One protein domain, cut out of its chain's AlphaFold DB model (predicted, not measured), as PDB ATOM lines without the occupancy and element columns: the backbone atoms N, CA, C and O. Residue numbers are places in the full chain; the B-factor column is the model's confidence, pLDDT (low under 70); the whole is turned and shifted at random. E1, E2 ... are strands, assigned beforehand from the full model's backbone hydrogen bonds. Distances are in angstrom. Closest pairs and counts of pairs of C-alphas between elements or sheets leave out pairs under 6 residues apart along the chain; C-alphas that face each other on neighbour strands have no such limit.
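AT A GLANCE: This is residues 233 to 306 of the 808 residues of an uncharacterized protein of Tsukamurella pseudospumae (UniProt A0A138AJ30). With little regular structure, this is one strongly twisted sheet of four strands side by side in chain order, with a long loop before E1 and a long loop tail after E4. The 74 printed residues hold E1, E2, E3 and E4, an all-strand antiparallel meander, each strand pairing with the one before; under half of the residues are in them. It is compact, radius of gyration of the C-alphas 12.1 A, spanning 33 by 29 by 23 A.

HOW THE PARTS SIT: E1, residues 247 to 251, and E2, residues 260 to 265, form a hairpin, with N 249 and O 262 2.9 A apart. E2 and E3, residues 268 to 275, form another, with N 263 and O 270 at 2.8 A. E3 and E4, residues 278 to 286, form a third, with N 271 and O 283 at 2.8 A. E4 bends by 64 degrees at residue 283. Edge strands E1 and E4 are apart.

IN THESE COORDINATES: E1 begins at C-alpha 247 (294.606, 412.836, 450.184); E4, 22.2 A long, ends at C-alpha 286 (300.848, 425.617, 453.248). E3 measures 21.6 A.

THE WHOLE: The printed part has no cut and no long link. Residues 288, 291 and 294 to 306 have pLDDT under 70.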
ATOM      1  N   GLY A 233     285.103 422.195 445.946       89.88
ATOM      2  CA  GLY A 233     285.069 423.657 445.869       89.88
ATOM      3  C   GLY A 233     284.537 424.340 447.134       89.88
ATOM      4  O   GLY A 233     284.636 425.562 447.249       89.88
ATOM      5  N   THR A 234     284.017 423.588 448.111       93.81
ATOM      6  CA  THR A 234     283.621 424.157 449.406       93.81
ATOM      7  C   THR A 234     284.854 424.548 450.213       93.81
ATOM      8  O   THR A 234     285.811 423.782 450.339       93.81
ATOM      9  N   ARG A 235     284.825 425.748 450.795       92.88
ATOM     10  CA  ARG A 235     285.869 426.231 451.700       92.88
ATOM     11  C   ARG A 235     285.526 425.861 453.145       92.88
ATOM     12  O   ARG A 235     284.534 426.333 453.692       92.88
ATOM     13  N   LEU A 236     286.360 425.018 453.745       92.38
ATOM     14  CA  LEU A 236     286.260 424.499 455.109       92.38
ATOM     15  C   LEU A 236     287.252 425.260 455.990       92.38
ATOM     16  O   LEU A 236     288.363 424.799 456.234       92.38
ATOM     17  N   GLY A 237     286.894 426.481 456.387       88.94
ATOM     18  CA  GLY A 237     287.826 427.409 457.031       88.94
ATOM     19  C   GLY A 237     288.894 427.912 456.053       88.94
ATOM     20  O   GLY A 237     288.580 428.620 455.092       88.94
ATOM     21  N   GLN A 238     290.164 427.575 456.289       88.81
ATOM     22  CA  GLN A 238     291.259 427.946 455.378       88.81
ATOM     23  C   GLN A 238     291.480 426.931 454.254       88.81
ATOM     24  O   GLN A 238     292.126 427.256 453.257       88.81
ATOM     25  N   TRP A 239     290.916 425.731 454.383       93.38
ATOM     26  CA  TRP A 239     291.089 424.667 453.407       93.38
ATOM     27  C   TRP A 239     290.052 424.760 452.279       93.38
ATOM     28  O   TRP A 239     288.863 424.930 452.542       93.38
ATOM     29  N   LEU A 240     290.474 424.616 451.021       91.88
ATOM     30  CA  LEU A 240     289.571 424.436 449.880       91.88
ATOM     31  C   LEU A 240     289.473 422.942 449.565       91.88
ATOM     32  O   LEU A 240     290.479 422.316 449.240       91.88
ATOM     33  N   LEU A 241     288.285 422.355 449.696       92.25
ATOM     34  CA  LEU A 241     288.103 420.930 449.432       92.25
ATOM     35  C   LEU A 241     288.201 420.639 447.930       92.25
ATOM     36  O   LEU A 241     287.415 421.172 447.146       92.25
ATOM     37  N   ASN A 242     289.111 419.747 447.547       87.62
ATOM     38  CA  ASN A 242     289.185 419.187 446.205       87.62
ATOM     39  C   ASN A 242     289.658 417.728 446.273       87.62
ATOM     40  O   ASN A 242     290.838 417.438 446.372       87.62
ATOM     41  N   THR A 243     288.750 416.761 446.215       85.38
ATOM     42  CA  THR A 243     289.098 415.330 446.323       85.38
ATOM     43  C   THR A 243     289.960 414.786 445.182       85.38
ATOM     44  O   THR A 243     290.428 413.653 445.274       85.38
ATOM     45  N   ARG A 244     290.194 415.553 444.107       75.19
ATOM     46  CA  ARG A 244     291.109 415.145 443.028       75.19
ATOM     47  C   ARG A 244     292.567 415.162 443.487       75.19
ATOM     48  O   ARG A 244     293.313 414.221 443.215       75.19
ATOM     49  N   ASP A 245     292.960 416.214 444.193       72.94
ATOM     50  CA  ASP A 245     294.335 416.442 444.641       72.94
ATOM     51  C   ASP A 245     294.495 416.360 446.165       72.94
ATOM     52  O   ASP A 245     295.617 416.244 446.653       72.94
ATOM     53  N   ASN A 246     293.396 416.323 446.918       83.56
ATOM     54  CA  ASN A 246     293.416 415.970 448.324       83.56
ATOM     55  C   ASN A 246     293.712 414.475 448.530       83.56
ATOM     56  O   ASN A 246     293.247 413.602 447.789       83.56
ATOM     57  N   ARG A 247     294.433 414.172 449.606       83.31
ATOM     58  CA  ARG A 247     294.606 412.836 450.184       83.31
ATOM     59  C   ARG A 247     294.205 412.877 451.646       83.31
ATOM     60  O   ARG A 247     294.494 413.865 452.321       83.31
ATOM     61  N   PHE A 248     293.563 411.817 452.120       87.94
ATOM     62  CA  PHE A 248     292.939 411.775 453.438       87.94
ATOM     63  C   PHE A 248     293.520 410.641 454.282       87.94
ATOM     64  O   PHE A 248     293.732 409.535 453.790       87.94
ATOM     65  N   ALA A 249     293.741 410.926 455.558       89.44
ATOM     66  CA  ALA A 249     293.989 409.957 456.614       89.44
ATOM     67  C   ALA A 249     293.125 410.340 457.819       89.44
ATOM     68  O   ALA A 249     292.678 411.482 457.914       89.44
ATOM     69  N   ILE A 250     292.862 409.394 458.717       91.50
ATOM     70  CA  ILE A 250     291.991 409.628 459.868       91.50
ATOM     71  C   ILE A 250     292.669 409.145 461.145       91.50
ATOM     72  O   ILE A 250     293.277 408.073 461.139       91.50
ATOM     73  N   ALA A 251     292.576 409.950 462.199       91.94
ATOM     74  CA  ALA A 251     292.963 409.611 463.562       91.94
ATOM     75  C   ALA A 251     292.386 410.646 464.537       91.94
ATOM     76  O   ALA A 251     292.200 411.796 464.152       91.94
ATOM     77  N   ASP A 252     292.205 410.266 465.794       93.50
ATOM     78  CA  ASP A 252     292.060 411.189 466.921       93.50
ATOM     79  C   ASP A 252     293.385 411.949 467.128       93.50
ATOM     80  O   ASP A 252     294.385 411.395 467.610       93.50
ATOM     81  N   LEU A 253     293.439 413.197 466.653       92.69
ATOM     82  CA  LEU A 253     294.664 414.001 466.619       92.69
ATOM     83  C   LEU A 253     294.792 414.932 467.826       92.69
ATOM     84  O   LEU A 253     295.898 415.422 468.083       92.69
ATOM     85  N   ASP A 254     293.704 415.182 468.554       91.31
ATOM     86  CA  ASP A 254     293.696 416.050 469.733       91.31
ATOM     87  C   ASP A 254     293.368 415.332 471.057       91.31
ATOM     88  O   ASP A 254     293.580 415.904 472.135       91.31
ATOM     89  N   GLY A 255     293.013 414.049 470.995       92.75
ATOM     90  CA  GLY A 255     292.765 413.178 472.138       92.75
ATOM     91  C   GLY A 255     291.383 413.361 472.760       92.75
ATOM     92  O   GLY A 255     291.206 412.985 473.926       92.75
ATOM     93  N   ASP A 256     290.434 413.982 472.056       92.19
ATOM     94  CA  ASP A 256     289.074 414.200 472.552       92.19
ATOM     95  C   ASP A 256     288.147 412.980 472.360       92.19
ATOM     96  O   ASP A 256     287.029 412.960 472.888       92.19
ATOM     97  N   GLY A 257     288.647 411.929 471.699       92.00
ATOM     98  CA  GLY A 257     287.919 410.702 471.395       92.00
ATOM     99  C   GLY A 257     287.072 410.780 470.125       92.00
ATOM    100  O   GLY A 257     286.393 409.803 469.812       92.00
ATOM    101  N   HIS A 258     287.093 411.901 469.408       94.44
ATOM    102  CA  HIS A 258     286.568 412.043 468.061       94.44
ATOM    103  C   HIS A 258     287.721 411.953 467.062       94.44
ATOM    104  O   HIS A 258     288.768 412.561 467.227       94.44
ATOM    105  N   ASP A 259     287.536 411.191 465.991       95.44
ATOM    106  CA  ASP A 259     288.557 411.125 464.954       95.44
ATOM    107  C   ASP A 259     288.501 412.360 464.022       95.44
ATOM    108  O   ASP A 259     287.439 412.727 463.501       95.44
ATOM    109  N   GLU A 260     289.657 412.959 463.717       96.06
ATOM    110  CA  GLU A 260     289.823 414.008 462.706       96.06
ATOM    111  C   GLU A 260     290.328 413.468 461.371       96.06
ATOM    112  O   GLU A 260     291.049 412.477 461.278       96.06
ATOM    113  N   ILE A 261     290.052 414.216 460.303       95.12
ATOM    114  CA  ILE A 261     290.627 413.965 458.986       95.12
ATOM    115  C   ILE A 261     291.916 414.774 458.838       95.12
ATOM    116  O   ILE A 261     291.888 415.994 458.669       95.12
ATOM    117  N   PHE A 262     293.056 414.094 458.809       92.88
ATOM    118  CA  PHE A 262     294.274 414.666 458.253       92.88
ATOM    119  C   PHE A 262     294.154 414.728 456.728       92.88
ATOM    120  O   PHE A 262     293.824 413.739 456.071       92.88
ATOM    121  N   VAL A 263     294.442 415.889 456.149       91.06
ATOM    122  CA  VAL A 263     294.355 416.123 454.711       91.06
ATOM    123  C   VAL A 263     295.660 416.694 454.174       91.06
ATOM    124  O   VAL A 263     296.277 417.558 454.790       91.06
ATOM    125  N   SER A 264     296.088 416.228 453.006       86.38
ATOM    126  CA  SER A 264     297.223 416.796 452.269       86.38
ATOM    127  C   SER A 264     296.840 417.067 450.820       86.38
ATOM    128  O   SER A 264     295.962 416.399 450.285       86.38
ATOM    129  N   SER A 265     297.453 418.071 450.198       79.69
ATOM    130  CA  SER A 265     297.266 418.427 448.784       79.69
ATOM    131  C   SER A 265     298.500 419.173 448.259       79.69
ATOM    132  O   SER A 265     299.385 419.499 449.056       79.69
ATOM    133  N   PRO A 266     298.582 419.518 446.959       74.38
ATOM    134  CA  PRO A 266     299.655 420.358 446.414       74.38
ATOM    135  C   PRO A 266     299.812 421.719 447.102       74.38
ATOM    136  O   PRO A 266     300.877 422.331 447.024       74.38
ATOM    137  N   TRP A 267     298.769 422.197 447.787       82.50
ATOM    138  CA  TRP A 267     298.827 423.433 448.560       82.50
ATOM    139  C   TRP A 267     299.554 423.257 449.901       82.50
ATOM    140  O   TRP A 267     300.276 424.161 450.314       82.50
ATOM    141  N   GLY A 268     299.391 422.120 450.585       84.06
ATOM    142  CA  GLY A 268     299.950 421.894 451.919       84.06
ATOM    143  C   GLY A 268     299.269 420.763 452.686       84.06
ATOM    144  O   GLY A 268     298.764 419.814 452.092       84.06
ATOM    145  N   VAL A 269     299.246 420.869 454.016       89.62
ATOM    146  CA  VAL A 269     298.588 419.907 454.918       89.62
ATOM    147  C   VAL A 269     297.567 420.594 455.820       89.62
ATOM    148  O   VAL A 269     297.654 421.797 456.074       89.62
ATOM    149  N   GLY A 270     296.591 419.847 456.321       92.12
ATOM    150  CA  GLY A 270     295.569 420.353 457.222       92.12
ATOM    151  C   GLY A 270     294.911 419.262 458.054       92.12
ATOM    152  O   GLY A 270     295.106 418.073 457.825       92.12
ATOM    153  N   VAL A 271     294.124 419.697 459.030       95.25
ATOM    154  CA  VAL A 271     293.294 418.849 459.886       95.25
ATOM    155  C   VAL A 271     291.870 419.373 459.808       95.25
ATOM    156  O   VAL A 271     291.629 420.546 460.106       95.25
ATOM    157  N   LEU A 272     290.942 418.523 459.380       95.69
ATOM    158  CA  LEU A 272     289.516 418.811 459.301       95.69
ATOM    159  C   LEU A 272     288.802 418.034 460.405       95.69
ATOM    160  O   LEU A 272     288.873 416.810 460.445       95.69
ATOM    161  N   ALA A 273     288.085 418.745 461.264       94.56
ATOM    162  CA  ALA A 273     287.246 418.145 462.294       94.56
ATOM    163  C   ALA A 273     285.774 418.325 461.939       94.56
ATOM    164  O   ALA A 273     285.394 419.278 461.249       94.56
ATOM    165  N   ARG A 274     284.922 417.432 462.439       93.62
ATOM    166  CA  ARG A 274     283.476 417.570 462.277       93.62
ATOM    167  C   ARG A 274     282.964 418.774 463.078       93.62
ATOM    168  O   ARG A 274     283.227 418.911 464.268       93.62
ATOM    169  N   ALA A 275     282.155 419.609 462.437       90.12
ATOM    170  CA  ALA A 275     281.465 420.749 463.032       90.12
ATOM    171  C   ALA A 275     279.972 420.694 462.659       90.12
ATOM    172  O   ALA A 275     279.527 421.225 461.639       90.12
ATOM    173  N   GLY A 276     279.173 420.001 463.476       88.88
ATOM    174  CA  GLY A 276     277.750 419.780 463.192       88.88
ATOM    175  C   GLY A 276     277.536 418.859 461.985       88.88
ATOM    176  O   GLY A 276     277.943 417.697 462.036       88.88
ATOM    177  N   MET A 277     276.884 419.379 460.936       88.19
ATOM    178  CA  MET A 277     276.649 418.702 459.643       88.19
ATOM    179  C   MET A 277     277.689 419.089 458.569       88.19
ATOM    180  O   MET A 277     277.443 418.921 457.379       88.19
ATOM    181  N   ASN A 278     278.822 419.670 458.971       90.81
ATOM    182  CA  ASN A 278     279.904 420.101 458.082       90.81
ATOM    183  C   ASN A 278     281.271 419.752 458.702       90.81
ATOM    184  O   ASN A 278     281.340 419.192 459.798       90.81
ATOM    185  N   PHE A 279     282.350 420.109 458.014       93.50
ATOM    186  CA  PHE A 279     283.716 420.094 458.523       93.50
ATOM    187  C   PHE A 279     284.236 421.514 458.754       93.50
ATOM    188  O   PHE A 279     283.816 422.470 458.101       93.50
ATOM    189  N   GLU A 280     285.204 421.645 459.651       93.12
ATOM    190  CA  GLU A 280     285.961 422.873 459.861       93.12
ATOM    191  C   GLU A 280     287.457 422.552 459.915       93.12
ATOM    192  O   GLU A 280     287.868 421.565 460.529       93.12
ATOM    193  N   SER A 281     288.292 423.376 459.274       93.06
ATOM    194  CA  SER A 281     289.741 423.234 459.410       93.06
ATOM    195  C   SER A 281     290.196 423.679 460.799       93.06
ATOM    196  O   SER A 281     290.099 424.865 461.123       93.06
ATOM    197  N   ARG A 282     290.756 422.761 461.588       93.31
ATOM    198  CA  ARG A 282     291.376 423.053 462.892       93.31
ATOM    199  C   ARG A 282     292.796 423.579 462.752       93.31
ATOM    200  O   ARG A 282     293.219 424.453 463.502       93.31
ATOM    201  N   ALA A 283     293.516 423.066 461.762       91.31
ATOM    202  CA  ALA A 283     294.861 423.492 461.423       91.31
ATOM    203  C   ALA A 283     295.052 423.407 459.911       91.31
ATOM    204  O   ALA A 283     294.546 422.494 459.263       91.31
ATOM    205  N   THR A 284     295.798 424.350 459.347       91.19
ATOM    206  CA  THR A 284     296.230 424.307 457.946       91.19
ATOM    207  C   THR A 284     297.629 424.881 457.854       91.19
ATOM    208  O   THR A 284     297.938 425.856 458.541       91.19
ATOM    209  N   HIS A 285     298.459 424.295 457.006       88.00
ATOM    210  CA  HIS A 285     299.840 424.697 456.839       88.00
ATOM    211  C   HIS A 285     300.243 424.565 455.365       88.00
ATOM    212  O   HIS A 285     300.337 423.437 454.870       88.00
ATOM    213  N   PRO A 286     300.465 425.681 454.648       85.19
ATOM    214  CA  PRO A 286     300.848 425.617 453.248       85.19
ATOM    215  C   PRO A 286     302.272 425.081 453.076       85.19
ATOM    216  O   PRO A 286     303.104 425.125 453.987       85.19
ATOM    217  N   ASN A 287     302.559 424.584 451.881       77.56
ATOM    218  CA  ASN A 287     303.901 424.199 451.472       77.56
ATOM    219  C   ASN A 287     304.877 425.383 451.535       77.56
ATOM    220  O   ASN A 287     304.493 426.538 451.379       77.56
ATOM    221  N   GLY A 288     306.152 425.088 451.795       69.44
ATOM    222  CA  GLY A 288     307.224 426.081 451.922       69.44
ATOM    223  C   GLY A 288     307.299 426.775 453.285       69.44
ATOM    224  O   GLY A 288     308.351 427.307 453.640       69.44
ATOM    225  N   ASN A 289     306.238 426.709 454.092       73.88
ATOM    226  CA  ASN A 289     306.263 427.234 455.451       73.88
ATOM    227  C   ASN A 289     306.973 426.269 456.415       73.88
ATOM    228  O   ASN A 289     307.028 425.055 456.198       73.88
ATOM    229  N   ALA A 290     307.481 426.807 457.524       71.44
ATOM    230  CA  ALA A 290     308.090 426.016 458.588       71.44
ATOM    231  C   ALA A 290     307.039 425.520 459.599       71.44
ATOM    232  O   ALA A 290     306.424 426.322 460.297       71.44
ATOM    233  N   LEU A 291     306.893 424.200 459.720       66.88
ATOM    234  CA  LEU A 291     306.156 423.512 460.777       66.88
ATOM    235  C   LEU A 291     307.159 423.026 461.838       66.88
ATOM    236  O   LEU A 291     307.738 421.939 461.751       66.88
ATOM    237  N   GLY A 292     307.430 423.873 462.830       74.38
ATOM    238  CA  GLY A 292     308.516 423.640 463.785       74.38
ATOM    239  C   GLY A 292     309.884 423.685 463.093       74.38
ATOM    240  O   GLY A 292     310.234 424.688 462.480       74.38
ATOM    241  N   ALA A 293     310.665 422.605 463.195       73.00
ATOM    242  CA  ALA A 293     311.965 422.473 462.520       73.00
ATOM    243  C   ALA A 293     311.869 421.885 461.096       73.00
ATOM    244  O   ALA A 293     312.896 421.688 460.447       73.00
ATOM    245  N   TRP A 294     310.658 421.573 460.625       56.38
ATOM    246  CA  TRP A 294     310.409 420.968 459.319       56.38
ATOM    247  C   TRP A 294     309.866 422.012 458.352       56.38
ATOM    248  O   TRP A 294     309.064 422.852 458.741       56.38
ATOM    249  N   THR A 295     310.246 421.939 457.079       65.75
ATOM    250  CA  THR A 295     309.563 422.676 456.008       65.75
ATOM    251  C   THR A 295     308.592 421.722 455.326       65.75
ATOM    252  O   THR A 295     309.003 420.653 454.875       65.75
ATOM    253  N   THR A 296     307.309 422.075 455.270       62.22
ATOM    254  CA  THR A 296     306.300 421.234 454.615       62.22
ATOM    255  C   THR A 296     306.469 421.293 453.099       62.22
ATOM    256  O   THR A 296     306.471 422.373 452.511       62.22
ATOM    257  N   SER A 297     306.625 420.131 452.466       66.56
ATOM    258  CA  SER A 297     306.619 419.968 451.009       66.56
ATOM    259  C   SER A 297     305.867 418.688 450.668       66.56
ATOM    260  O   SER A 297     306.438 417.599 450.686       66.56
ATOM    261  N   THR A 298     304.572 418.801 450.387       65.88
ATOM    262  CA  THR A 298     303.749 417.652 449.971       65.88
ATOM    263  C   THR A 298     304.024 417.210 448.533       65.88
ATOM    264  O   THR A 298     303.563 416.151 448.134       65.88
ATOM    265  N   SER A 299     304.815 417.964 447.758       54.25
ATOM    266  CA  SER A 299     305.313 417.509 446.452       54.25
ATOM    267  C   SER A 299     306.450 416.483 446.565       54.25
ATOM    268  O   SER A 299     306.688 415.741 445.615       54.25
ATOM    269  N   ASP A 300     307.126 416.413 447.722       39.69
ATOM    270  CA  ASP A 300     308.237 415.486 447.990       39.69
ATOM    271  C   ASP A 300     307.955 414.492 449.145       39.69
ATOM    272  O   ASP A 300     308.710 413.523 449.323       39.69
ATOM    273  N   ALA A 301     306.897 414.711 449.936       43.66
ATOM    274  CA  ALA A 301     306.557 413.919 451.117       43.66
ATOM    275  C   ALA A 301     305.078 413.503 451.118       43.66
ATOM    276  O   ALA A 301     304.205 414.270 451.528       43.66
ATOM    277  N   ASP A 302     304.812 412.256 450.730       49.50
ATOM    278  CA  ASP A 302     303.544 411.602 451.040       49.50
ATOM    279  C   ASP A 302     303.499 411.355 452.552       49.50
ATOM    280  O   ASP A 302     304.170 410.471 453.083       49.50
ATOM    281  N   PHE A 303     302.726 412.164 453.273       49.22
ATOM    282  CA  PHE A 303     302.492 412.017 454.715       49.22
ATOM    283  C   PHE A 303     301.493 410.886 455.032       49.22
ATOM    284  O   PHE A 303     300.687 411.006 455.951       49.22
ATOM    285  N   ILE A 304     301.511 409.787 454.273       47.69
ATOM    286  CA  ILE A 304     300.564 408.681 454.455       47.69
ATOM    287  C   ILE A 304     301.314 407.474 455.019       47.69
ATOM    288  O   ILE A 304     302.194 406.903 454.381       47.69
ATOM    289  N   ALA A 305     300.961 407.100 456.251       35.75
ATOM    290  CA  ALA A 305     301.582 406.030 457.030       35.75
ATOM    291  C   ALA A 305     301.075 404.616 456.674       35.75
ATOM    292  O   ALA A 305     301.216 403.693 457.476       35.75
ATOM    293  N   THR A 306     300.475 404.416 455.497       46.94
ATOM    294  CA  THR A 306     300.128 403.069 455.031       46.94
ATOM    295  C   THR A 306     301.371 402.395 454.436       46.94
ATOM    296  O   THR A 306     302.153 403.051 453.744       46.94
TER     297      THR A 306